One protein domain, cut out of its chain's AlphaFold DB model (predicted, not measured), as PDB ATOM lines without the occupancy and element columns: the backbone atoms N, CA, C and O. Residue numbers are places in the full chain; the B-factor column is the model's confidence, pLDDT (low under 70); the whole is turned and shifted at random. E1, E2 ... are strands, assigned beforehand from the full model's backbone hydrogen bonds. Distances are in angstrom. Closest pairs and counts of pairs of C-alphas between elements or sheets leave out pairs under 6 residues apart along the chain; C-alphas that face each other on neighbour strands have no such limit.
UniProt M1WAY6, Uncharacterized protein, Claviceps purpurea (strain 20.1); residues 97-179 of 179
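What this domain is: This is residues 97 to 179 of the 179 residues of an uncharacterized protein of Claviceps purpurea (strain 20.1) (UniProt M1WAY6). There is little regular structure: a small body holds a three-stranded sheet, E1 - E2 - E5, and a hairpin, E3 and E4, near one end of E5, and from it runs a long loop whose residues 127 to 134 stick out. The 83 printed residues have no named helix and five named strands, E1 to E5 in chain order, holding 29 residues: all strand, both sheets antiparallel. The whole is loose, radius of gyration of the C-alphas 15.1 A, spanning 43 by 34 by 22 A.

How they stand to each other: E1, residues 98 to 106, bends by 64 degrees at residue 101 and forms a hairpin with E2, residues 109 to 116 (N 101 and O 113, 2.8 A). E2 is antiparallel to E5, residues 175 to 178 (N 114 and O 176, 2.8 A). E3, residues 146 to 149, forms a hairpin with E4, residues 159 to 162 (N 147 and O 161, 2.8 A). The closest C-alphas of E4 and E5, Val 162 and Val 178, are 5.3 A apart.

Where its parts are: E1 measures 21.8 A from C-alpha 98 at (85.784, -13.483, 41.558), E2 21.6 A, and E5 9.8 A to C-alpha 178 at (76.500, -18.972, 35.514).

The domain as a whole: The printed part has no cut. The links E2 to E3 and E4 to E5 are long. Residues 118 to 139 and 166 to 173 are under pLDDT 70.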
ATOM      1  N   ASN A  97      88.301 -13.254  45.052       87.12
ATOM      2  CA  ASN A  97      88.685 -12.493  43.854       87.12
ATOM      3  C   ASN A  97      87.981 -13.016  42.591       87.12
ATOM      4  O   ASN A  97      88.631 -13.368  41.605       87.12
ATOM      5  N   VAL A  98      86.652 -13.099  42.670       88.38
ATOM      6  CA  VAL A  98      85.784 -13.483  41.558       88.38
ATOM      7  C   VAL A  98      85.304 -12.221  40.852       88.38
ATOM      8  O   VAL A  98      84.848 -11.285  41.510       88.38
ATOM      9  N   PHE A  99      85.412 -12.184  39.525       89.25
ATOM     10  CA  PHE A  99      85.040 -11.016  38.726       89.25
ATOM     11  C   PHE A  99      84.088 -11.403  37.604       89.25
ATOM     12  O   PHE A  99      84.354 -12.356  36.877       89.25
ATOM     13  N   VAL A 100      83.029 -10.616  37.414       90.38
ATOM     14  CA  VAL A 100      82.237 -10.679  36.182       90.38
ATOM     15  C   VAL A 100      83.092 -10.103  35.057       90.38
ATOM     16  O   VAL A 100      83.564  -8.971  35.145       90.38
ATOM     17  N   THR A 101      83.330 -10.896  34.018       89.94
ATOM     18  CA  THR A 101      84.198 -10.524  32.884       89.94
ATOM     19  C   THR A 101      83.455 -10.406  31.564       89.94
ATOM     20  O   THR A 101      83.986  -9.836  30.615       89.94
ATOM     21  N   GLY A 102      82.218 -10.890  31.504       88.38
ATOM     22  CA  GLY A 102      81.380 -10.775  30.324       88.38
ATOM     23  C   GLY A 102      80.072 -11.530  30.483       88.38
ATOM     24  O   GLY A 102      79.723 -11.981  31.573       88.38
ATOM     25  N   HIS A 103      79.378 -11.675  29.363       88.44
ATOM     26  CA  HIS A 103      78.149 -12.443  29.238       88.44
ATOM     27  C   HIS A 103      78.312 -13.434  28.090       88.44
ATOM     28  O   HIS A 103      78.954 -13.103  27.089       88.44
ATOM     29  N   ALA A 104      77.734 -14.619  28.233       83.06
ATOM     30  CA  ALA A 104      77.613 -15.589  27.156       83.06
ATOM     31  C   ALA A 104      76.128 -15.870  26.896       83.06
ATOM     32  O   ALA A 104      75.278 -15.686  27.763       83.06
ATOM     33  N   PHE A 105      75.803 -16.234  25.662       82.62
ATOM     34  CA  PHE A 105      74.435 -16.523  25.245       82.62
ATOM     35  C   PHE A 105      74.450 -17.888  24.572       82.62
ATOM     36  O   PHE A 105      75.033 -18.033  23.499       82.62
ATOM     37  N   GLY A 106      73.861 -18.876  25.239       73.31
ATOM     38  CA  GLY A 106      73.744 -20.247  24.752       73.31
ATOM     39  C   GLY A 106      72.309 -20.596  24.370       73.31
ATOM     40  O   GLY A 106      71.400 -19.768  24.480       73.31
ATOM     41  N   SER A 107      72.097 -21.846  23.955       75.00
ATOM     42  CA  SER A 107      70.753 -22.408  23.750       75.00
ATOM     43  C   SER A 107      69.891 -22.331  25.009       75.00
ATOM     44  O   SER A 107      68.679 -22.155  24.911       75.00
ATOM     45  N   ASP A 108      70.535 -22.414  26.172       76.38
ATOM     46  CA  ASP A 108      69.871 -22.546  27.467       76.38
ATOM     47  C   ASP A 108      69.605 -21.188  28.132       76.38
ATOM     48  O   ASP A 108      68.895 -21.102  29.132       76.38
ATOM     49  N   GLY A 109      70.132 -20.101  27.558       81.12
ATOM     50  CA  GLY A 109      69.853 -18.740  28.001       81.12
ATOM     51  C   GLY A 109      71.069 -17.820  28.024       81.12
ATOM     52  O   GLY A 109      72.132 -18.109  27.472       81.12
ATOM     53  N   ALA A 110      70.877 -16.665  28.659       87.44
ATOM     54  CA  ALA A 110      71.937 -15.702  28.919       87.44
ATOM     55  C   ALA A 110      72.645 -16.056  30.230       87.44
ATOM     56  O   ALA A 110      71.997 -16.187  31.264       87.44
ATOM     57  N   THR A 111      73.967 -16.150  30.188       90.38
ATOM     58  CA  THR A 111      74.824 -16.448  31.334       90.38
ATOM     59  C   THR A 111      75.800 -15.303  31.595       90.38
ATOM     60  O   THR A 111      76.102 -14.474  30.725       90.38
ATOM     61  N   GLN A 112      76.300 -15.224  32.824       91.12
ATOM     62  CA  GLN A 112      77.371 -14.317  33.221       91.12
ATOM     63  C   GLN A 112      78.678 -15.087  33.355       91.12
ATOM     64  O   GLN A 112      78.736 -16.113  34.030       91.12
ATOM     65  N   ARG A 113      79.747 -14.552  32.764       90.19
ATOM     66  CA  ARG A 113      81.075 -15.155  32.833       90.19
ATOM     67  C   ARG A 113      81.828 -14.672  34.056       90.19
ATOM     68  O   ARG A 113      82.231 -13.503  34.126       90.19
ATOM     69  N   LEU A 114      82.085 -15.580  34.985       88.69
ATOM     70  CA  LEU A 114      82.873 -15.331  36.183       88.69
ATOM     71  C   LEU A 114      84.305 -15.817  35.991       88.69
ATOM     72  O   LEU A 114      84.545 -16.969  35.650       88.69
ATOM     73  N   ARG A 115      85.273 -14.942  36.262       87.31
ATOM     74  CA  ARG A 115      86.690 -15.293  36.384       87.31
ATOM     75  C   ARG A 115      87.015 -15.622  37.823       87.31
ATOM     76  O   ARG A 115      86.761 -14.792  38.696       87.31
ATOM     77  N   ILE A 116      87.665 -16.755  38.055       84.25
ATOM     78  CA  ILE A 116      88.119 -17.159  39.385       84.25
ATOM     79  C   ILE A 116      89.640 -17.050  39.430       84.25
ATOM     80  O   ILE A 116      90.356 -17.784  38.763       84.25
ATOM     81  N   CYS A 117      90.169 -16.104  40.203       73.00
ATOM     82  CA  CYS A 117      91.612 -15.853  40.196       73.00
ATOM     83  C   CYS A 117      92.417 -16.809  41.087       73.00
ATOM     84  O   CYS A 117      93.635 -16.883  40.937       73.00
ATOM     85  N   LYS A 118      91.774 -17.494  42.040       68.81
ATOM     86  CA  LYS A 118      92.433 -18.446  42.942       68.81
ATOM     87  C   LYS A 118      91.535 -19.664  43.186       68.81
ATOM     88  O   LYS A 118      90.360 -19.453  43.493       68.81
ATOM     89  N   PRO A 119      92.067 -20.897  43.088       64.12
ATOM     90  CA  PRO A 119      91.357 -22.076  43.569       64.12
ATOM     91  C   PRO A 119      91.137 -21.975  45.091       64.12
ATOM     92  O   PRO A 119      91.837 -21.204  45.761       64.12
ATOM     93  N   PRO A 120      90.149 -22.696  45.643       67.19
ATOM     94  CA  PRO A 120      89.868 -22.675  47.070       67.19
ATOM     95  C   PRO A 120      91.020 -23.326  47.846       67.19
ATOM     96  O   PRO A 120      91.734 -24.178  47.320       67.19
ATOM     97  N   ASN A 121      91.196 -22.925  49.108       56.19
ATOM     98  CA  ASN A 121      92.271 -23.440  49.968       56.19
ATOM     99  C   ASN A 121      92.056 -24.905  50.397       56.19
ATOM    100  O   ASN A 121      93.012 -25.544  50.828       56.19
ATOM    101  N   GLN A 122      90.837 -25.445  50.267       54.72
ATOM    102  CA  GLN A 122      90.524 -26.838  50.583       54.72
ATOM    103  C   GLN A 122      90.151 -27.635  49.331       54.72
ATOM    104  O   GLN A 122      89.317 -27.229  48.520       54.72
ATOM    105  N   LEU A 123      90.775 -28.806  49.228       50.59
ATOM    106  CA  LEU A 123      90.335 -29.916  48.402       50.59
ATOM    107  C   LEU A 123      89.405 -30.742  49.299       50.59
ATOM    108  O   LEU A 123      89.853 -31.240  50.333       50.59
ATOM    109  N   PHE A 124      88.122 -30.876  48.956       47.62
ATOM    110  CA  PHE A 124      87.306 -31.935  49.551       47.62
ATOM    111  C   PHE A 124      87.919 -33.266  49.120       47.62
ATOM    112  O   PHE A 124      87.710 -33.713  47.995       47.62
ATOM    113  N   MET A 125      88.727 -33.860  49.995       42.25
ATOM    114  CA  MET A 125      89.119 -35.254  49.871       42.25
ATOM    115  C   MET A 125      87.898 -36.055  50.316       42.25
ATOM    116  O   MET A 125      87.570 -36.081  51.501       42.25
ATOM    117  N   VAL A 126      87.175 -36.636  49.359       42.09
ATOM    118  CA  VAL A 126      86.301 -37.774  49.660       42.09
ATOM    119  C   VAL A 126      87.202 -38.849  50.277       42.09
ATOM    120  O   VAL A 126      88.321 -39.027  49.797       42.09
ATOM    121  N   ASP A 127      86.750 -39.444  51.383       41.75
ATOM    122  CA  ASP A 127      87.487 -40.354  52.272       41.75
ATOM    123  C   ASP A 127      88.627 -41.147  51.610       41.75
ATOM    124  O   ASP A 127      88.440 -41.780  50.575       41.75
ATOM    125  N   GLU A 128      89.791 -41.104  52.271       41.97
ATOM    126  CA  GLU A 128      90.993 -41.931  52.096       41.97
ATOM    127  C   GLU A 128      90.924 -42.950  50.944       41.97
ATOM    128  O   GLU A 128      90.599 -44.124  51.137       41.97
ATOM    129  N   ALA A 129      91.300 -42.504  49.738       40.88
ATOM    130  CA  ALA A 129      91.633 -43.405  48.648       40.88
ATOM    131  C   ALA A 129      92.656 -44.429  49.161       40.88
ATOM    132  O   ALA A 129      93.746 -44.069  49.618       40.88
ATOM    133  N   GLN A 130      92.281 -45.708  49.108       45.25
ATOM    134  CA  GLN A 130      93.201 -46.809  49.350       45.25
ATOM    135  C   GLN A 130      94.440 -46.616  48.468       45.25
ATOM    136  O   GLN A 130      94.322 -46.279  47.287       45.25
ATOM    137  N   GLU A 131      95.626 -46.804  49.054       40.72
ATOM    138  CA  GLU A 131      96.921 -46.721  48.370       40.72
ATOM    139  C   GLU A 131      96.868 -47.400  46.987       40.72
ATOM    140  O   GLU A 131      96.855 -48.627  46.883       40.72
ATOM    141  N   GLY A 132      96.852 -46.596  45.918       48.22
ATOM    142  CA  GLY A 132      97.007 -47.073  44.540       48.22
ATOM    143  C   GLY A 132      95.944 -46.630  43.536       48.22
ATOM    144  O   GLY A 132      96.166 -46.808  42.336       48.22
ATOM    145  N   GLU A 133      94.833 -46.029  43.964       45.34
ATOM    146  CA  GLU A 133      93.853 -45.466  43.032       45.34
ATOM    147  C   GLU A 133      94.320 -44.078  42.568       45.34
ATOM    148  O   GLU A 133      94.710 -43.232  43.377       45.34
ATOM    149  N   LYS A 134      94.372 -43.853  41.248       43.34
ATOM    150  CA  LYS A 134      94.644 -42.518  40.705       43.34
ATOM    151  C   LYS A 134      93.568 -41.605  41.278       43.34
ATOM    152  O   LYS A 134      92.398 -41.853  41.021       43.34
ATOM    153  N   VAL A 135      93.966 -40.607  42.064       44.53
ATOM    154  CA  VAL A 135      93.055 -39.569  42.551       44.53
ATOM    155  C   VAL A 135      92.410 -38.966  41.309       44.53
ATOM    156  O   VAL A 135      93.106 -38.298  40.542       44.53
ATOM    157  N   ASP A 136      91.138 -39.285  41.061       47.19
ATOM    158  CA  ASP A 136      90.362 -38.605  40.032       47.19
ATOM    159  C   ASP A 136      90.515 -37.108  40.301       47.19
ATOM    160  O   ASP A 136      90.366 -36.653  41.441       47.19
ATOM    161  N   GLU A 137      90.918 -36.352  39.280       51.69
ATOM    162  CA  GLU A 137      90.997 -34.901  39.388       51.69
ATOM    163  C   GLU A 137      89.610 -34.415  39.810       51.69
ATOM    164  O   GLU A 137      88.649 -34.533  39.057       51.69
ATOM    165  N   VAL A 138      89.480 -33.944  41.054       55.25
ATOM    166  CA  VAL A 138      88.194 -33.490  41.581       55.25
ATOM    167  C   VAL A 138      87.739 -32.311  40.726       55.25
ATOM    168  O   VAL A 138      88.315 -31.224  40.790       55.25
ATOM    169  N   GLU A 139      86.714 -32.531  39.906       62.25
ATOM    170  CA  GLU A 139      86.127 -31.480  39.089       62.25
ATOM    171  C   GLU A 139      85.353 -30.516  39.995       62.25
ATOM    172  O   GLU A 139      84.355 -30.861  40.630       62.25
ATOM    173  N   TYR A 140      85.838 -29.280  40.084       72.00
ATOM    174  CA  TYR A 140      85.179 -28.217  40.832       72.00
ATOM    175  C   TYR A 140      84.263 -27.418  39.918       72.00
ATOM    176  O   TYR A 140      84.657 -27.077  38.806       72.00
ATOM    177  N   LEU A 141      83.102 -27.008  40.443       79.56
ATOM    178  CA  LEU A 141      82.169 -26.130  39.731       79.56
ATOM    179  C   LEU A 141      81.709 -26.765  38.410       79.56
ATOM    180  O   LEU A 141      81.770 -26.136  37.360       79.56
ATOM    181  N   THR A 142      81.277 -28.023  38.465       83.56
ATOM    182  CA  THR A 142      80.665 -28.711  37.323       83.56
ATOM    183  C   THR A 142      79.281 -28.126  37.017       83.56
ATOM    184  O   THR A 142      78.663 -27.519  37.906       83.56
ATOM    185  N   PRO A 143      78.760 -28.288  35.786       87.25
ATOM    186  CA  PRO A 143      77.415 -27.842  35.435       87.25
ATOM    187  C   PRO A 143      76.360 -28.338  36.433       87.25
ATOM    188  O   PRO A 143      76.387 -29.486  36.871       87.25
ATOM    189  N   GLY A 144      75.447 -27.452  36.832       86.56
ATOM    190  CA  GLY A 144      74.455 -27.715  37.879       86.56
ATOM    191  C   GLY A 144      74.931 -27.424  39.308       86.56
ATOM    192  O   GLY A 144      74.113 -27.431  40.227       86.56
ATOM    193  N   THR A 145      76.214 -27.105  39.526       88.25
ATOM    194  CA  THR A 145      76.700 -26.693  40.852       88.25
ATOM    195  C   THR A 145      76.013 -25.399  41.296       88.25
ATOM    196  O   THR A 145      76.072 -24.380  40.604       88.25
ATOM    197  N   LEU A 146      75.398 -25.425  42.482       91.62
ATOM    198  CA  LEU A 146      74.760 -24.267  43.104       91.62
ATOM    199  C   LEU A 146      75.794 -23.369  43.794       91.62
ATOM    200  O   LEU A 146      76.600 -23.829  44.603       91.62
ATOM    201  N   LEU A 147      75.722 -22.066  43.531       92.62
ATOM    202  CA  LEU A 147      76.629 -21.058  44.065       92.62
ATOM    203  C   LEU A 147      75.873 -20.006  44.873       92.62
ATOM    204  O   LEU A 147      74.815 -19.526  44.471       92.62
ATOM    205  N   ALA A 148      76.481 -19.585  45.980       94.75
ATOM    206  CA  ALA A 148      76.099 -18.377  46.696       94.75
ATOM    207  C   ALA A 148      77.180 -17.313  46.492       94.75
ATOM    208  O   ALA A 148      78.346 -17.516  46.831       94.75
ATOM    209  N   VAL A 149      76.785 -16.166  45.949       93.94
ATOM    210  CA  VAL A 149      77.678 -15.062  45.592       93.94
ATOM    211  C   VAL A 149      77.356 -13.852  46.453       93.94
ATOM    212  O   VAL A 149      76.195 -13.530  46.699       93.94
ATOM    213  N   SER A 150      78.392 -13.163  46.916       94.38
ATOM    214  CA  SER A 150      78.260 -11.962  47.732       94.38
ATOM    215  C   SER A 150      79.395 -10.991  47.440       94.38
ATOM    216  O   SER A 150      80.536 -11.399  47.236       94.38
ATOM    217  N   THR A 151      79.098  -9.695  47.537       93.38
ATOM    218  CA  THR A 151      80.095  -8.615  47.469       93.38
ATOM    219  C   THR A 151      80.449  -8.049  48.844       93.38
ATOM    220  O   THR A 151      81.497  -7.431  48.995       93.38
ATOM    221  N   ASP A 152      79.619  -8.296  49.865       92.75
ATOM    222  CA  ASP A 152      79.773  -7.731  51.214       92.75
ATOM    223  C   ASP A 152      79.897  -8.773  52.342       92.75
ATOM    224  O   ASP A 152      79.568  -8.490  53.497       92.75
ATOM    225  N   HIS A 153      80.408  -9.966  52.028       91.69
ATOM    226  CA  HIS A 153      80.559 -11.081  52.972       91.69
ATOM    227  C   HIS A 153      79.235 -11.600  53.568       91.69
ATOM    228  O   HIS A 153      79.170 -11.937  54.753       91.69
ATOM    229  N   PHE A 154      78.183 -11.668  52.753       93.44
ATOM    230  CA  PHE A 154      76.839 -12.132  53.097       93.44
ATOM    231  C   PHE A 154      76.203 -11.336  54.245       93.44
ATOM    232  O   PHE A 154      75.442 -11.881  55.049       93.44
ATOM    233  N   ARG A 155      76.532 -10.039  54.353       89.50
ATOM    234  CA  ARG A 155      75.912  -9.144  55.344       89.50
ATOM    235  C   ARG A 155      74.548  -8.677  54.863       89.50
ATOM    236  O   ARG A 155      73.579  -8.775  55.609       89.50
ATOM    237  N   SER A 156      74.494  -8.176  53.634       89.56
ATOM    238  CA  SER A 156      73.276  -7.703  52.974       89.56
ATOM    239  C   SER A 156      73.148  -8.204  51.537       89.56
ATOM    240  O   SER A 156      72.036  -8.258  51.018       89.56
ATOM    241  N   THR A 157      74.251  -8.623  50.906       93.38
ATOM    242  CA  THR A 157      74.242  -9.150  49.540       93.38
ATOM    243  C   THR A 157      74.319 -10.669  49.544       93.38
ATOM    244  O   THR A 157      75.182 -11.273  50.178       93.38
ATOM    245  N   CYS A 158      73.399 -11.299  48.828       94.69
ATOM    246  CA  CYS A 158      73.474 -12.705  48.480       94.69
ATOM    247  C   CYS A 158      72.722 -12.886  47.165       94.69
ATOM    248  O   CYS A 158      71.564 -12.487  47.044       94.69
ATOM    249  N   SER A 159      73.401 -13.446  46.179       94.12
ATOM    250  CA  SER A 159      72.819 -13.852  44.908       94.12
ATOM    251  C   SER A 159      73.078 -15.336  44.730       94.12
ATOM    252  O   SER A 159      74.122 -15.841  45.145       94.12
ATOM    253  N   VAL A 160      72.106 -16.033  44.159       94.38
ATOM    254  CA  VAL A 160      72.198 -17.465  43.893       94.38
ATOM    255  C   VAL A 160      72.445 -17.631  42.409       94.38
ATOM    256  O   VAL A 160      71.779 -16.969  41.620       94.38
ATOM    257  N   ALA A 161      73.414 -18.466  42.060       92.62
ATOM    258  CA  ALA A 161      73.766 -18.752  40.680       92.62
ATOM    259  C   ALA A 161      73.921 -20.261  40.502       92.62
ATOM    260  O   ALA A 161      74.207 -20.975  41.467       92.62
ATOM    261  N   VAL A 162      73.763 -20.746  39.278       91.94
ATOM    262  CA  VAL A 162      74.010 -22.152  38.939       91.94
ATOM    263  C   VAL A 162      75.035 -22.193  37.825       91.94
ATOM    264  O   VAL A 162      74.920 -21.433  36.864       91.94
ATOM    265  N   VAL A 163      76.043 -23.053  37.959       89.88
ATOM    266  CA  VAL A 163      77.039 -23.236  36.901       89.88
ATOM    267  C   VAL A 163      76.357 -23.791  35.654       89.88
ATOM    268  O   VAL A 163      75.721 -24.844  35.703       89.88
ATOM    269  N   ALA A 164      76.492 -23.066  34.552       88.50
ATOM    270  CA  ALA A 164      76.013 -23.469  33.245       88.50
ATOM    271  C   ALA A 164      77.008 -24.424  32.573       88.50
ATOM    272  O   ALA A 164      78.206 -24.421  32.872       88.50
ATOM    273  N   GLU A 165      76.510 -25.220  31.630       76.81
ATOM    274  CA  GLU A 165      77.377 -25.936  30.702       76.81
ATOM    275  C   GLU A 165      78.116 -24.920  29.816       76.81
ATOM    276  O   GLU A 165      77.534 -23.947  29.334       76.81
ATOM    277  N   ASN A 166      79.422 -25.110  29.655       65.25
ATOM    278  CA  ASN A 166      80.263 -24.293  28.786       65.25
ATOM    279  C   ASN A 166      80.956 -25.229  27.791       65.25
ATOM    280  O   ASN A 166      81.372 -26.319  28.181       65.25
ATOM    281  N   ASP A 167      81.120 -24.787  26.542       53.56
ATOM    282  CA  ASP A 167      81.642 -25.541  25.385       53.56
ATOM    283  C   ASP A 167      83.142 -25.922  25.475       53.56
ATOM    284  O   ASP A 167      83.842 -26.041  24.470       53.56
ATOM    285  N   GLY A 168      83.663 -26.162  26.678       42.66
ATOM    286  CA  GLY A 168      84.981 -26.747  26.887       42.66
ATOM    287  C   GLY A 168      86.145 -25.754  26.785       42.66
ATOM    288  O   GLY A 168      86.316 -25.004  25.829       42.66
ATOM    289  N   LEU A 169      86.977 -25.790  27.827       39.62
ATOM    290  CA  LEU A 169      88.396 -25.411  27.929       39.62
ATOM    291  C   LEU A 169      89.125 -24.982  26.624       39.62
ATOM    292  O   LEU A 169      90.004 -25.688  26.137       39.62
ATOM    293  N   GLN A 170      88.859 -23.781  26.100       48.09
ATOM    294  CA  GLN A 170      89.783 -23.075  25.185       48.09
ATOM    295  C   GLN A 170      90.489 -21.879  25.837       48.09
ATOM    296  O   GLN A 170      91.234 -21.158  25.177       48.09
ATOM    297  N   MET A 171      90.267 -21.639  27.129       43.91
ATOM    298  CA  MET A 171      90.771 -20.444  27.799       43.91
ATOM    299  C   MET A 171      91.750 -20.831  28.908       43.91
ATOM    300  O   MET A 171      91.367 -21.490  29.869       43.91
ATOM    301  N   ASP A 172      92.991 -20.343  28.805       50.19
ATOM    302  CA  ASP A 172      94.107 -20.497  29.762       50.19
ATOM    303  C   ASP A 172      93.845 -19.876  31.161       50.19
ATOM    304  O   ASP A 172      94.756 -19.568  31.927       50.19
ATOM    305  N   THR A 173      92.595 -19.593  31.520       51.97
ATOM    306  CA  THR A 173      92.199 -19.019  32.809       51.97
ATOM    307  C   THR A 173      90.867 -19.643  33.224       51.97
ATOM    308  O   THR A 173      89.969 -19.696  32.385       51.97
ATOM    309  N   PRO A 174      90.697 -20.089  34.484       73.88
ATOM    310  CA  PRO A 174      89.458 -20.730  34.908       73.88
ATOM    311  C   PRO A 174      88.331 -19.691  34.950       73.88
ATOM    312  O   PRO A 174      88.267 -18.828  35.834       73.88
ATOM    313  N   TYR A 175      87.465 -19.764  33.943       81.25
ATOM    314  CA  TYR A 175      86.187 -19.072  33.909       81.25
ATOM    315  C   TYR A 175      85.070 -20.100  34.018       81.25
ATOM    316  O   TYR A 175      85.164 -21.180  33.440       81.25
ATOM    317  N   ILE A 176      84.005 -19.722  34.712       86.31
ATOM    318  CA  ILE A 176      82.732 -20.439  34.693       86.31
ATOM    319  C   ILE A 176      81.659 -19.500  34.163       86.31
ATOM    320  O   ILE A 176      81.722 -18.288  34.391       86.31
ATOM    321  N   ASP A 177      80.677 -20.057  33.473       88.88
ATOM    322  CA  ASP A 177      79.471 -19.335  33.099       88.88
ATOM    323  C   ASP A 177      78.367 -19.723  34.087       88.88
ATOM    324  O   ASP A 177      78.277 -20.879  34.501       88.88
ATOM    325  N   VAL A 178      77.576 -18.749  34.536       91.19
ATOM    326  CA  VAL A 178      76.500 -18.972  35.514       91.19
ATOM    327  C   VAL A 178      75.200 -18.315  35.072       91.19
ATOM    328  O   VAL A 178      75.237 -17.248  34.451       91.19
ATOM    329  N   PHE A 179      74.070 -18.942  35.398       89.69
ATOM    330  CA  PHE A 179      72.739 -18.332  35.295       89.69
ATOM    331  C   PHE A 179      72.459 -17.398  36.475       89.69
ATOM    332  O   PHE A 179      72.862 -17.753  37.610       89.69
TER     333      PHE A 179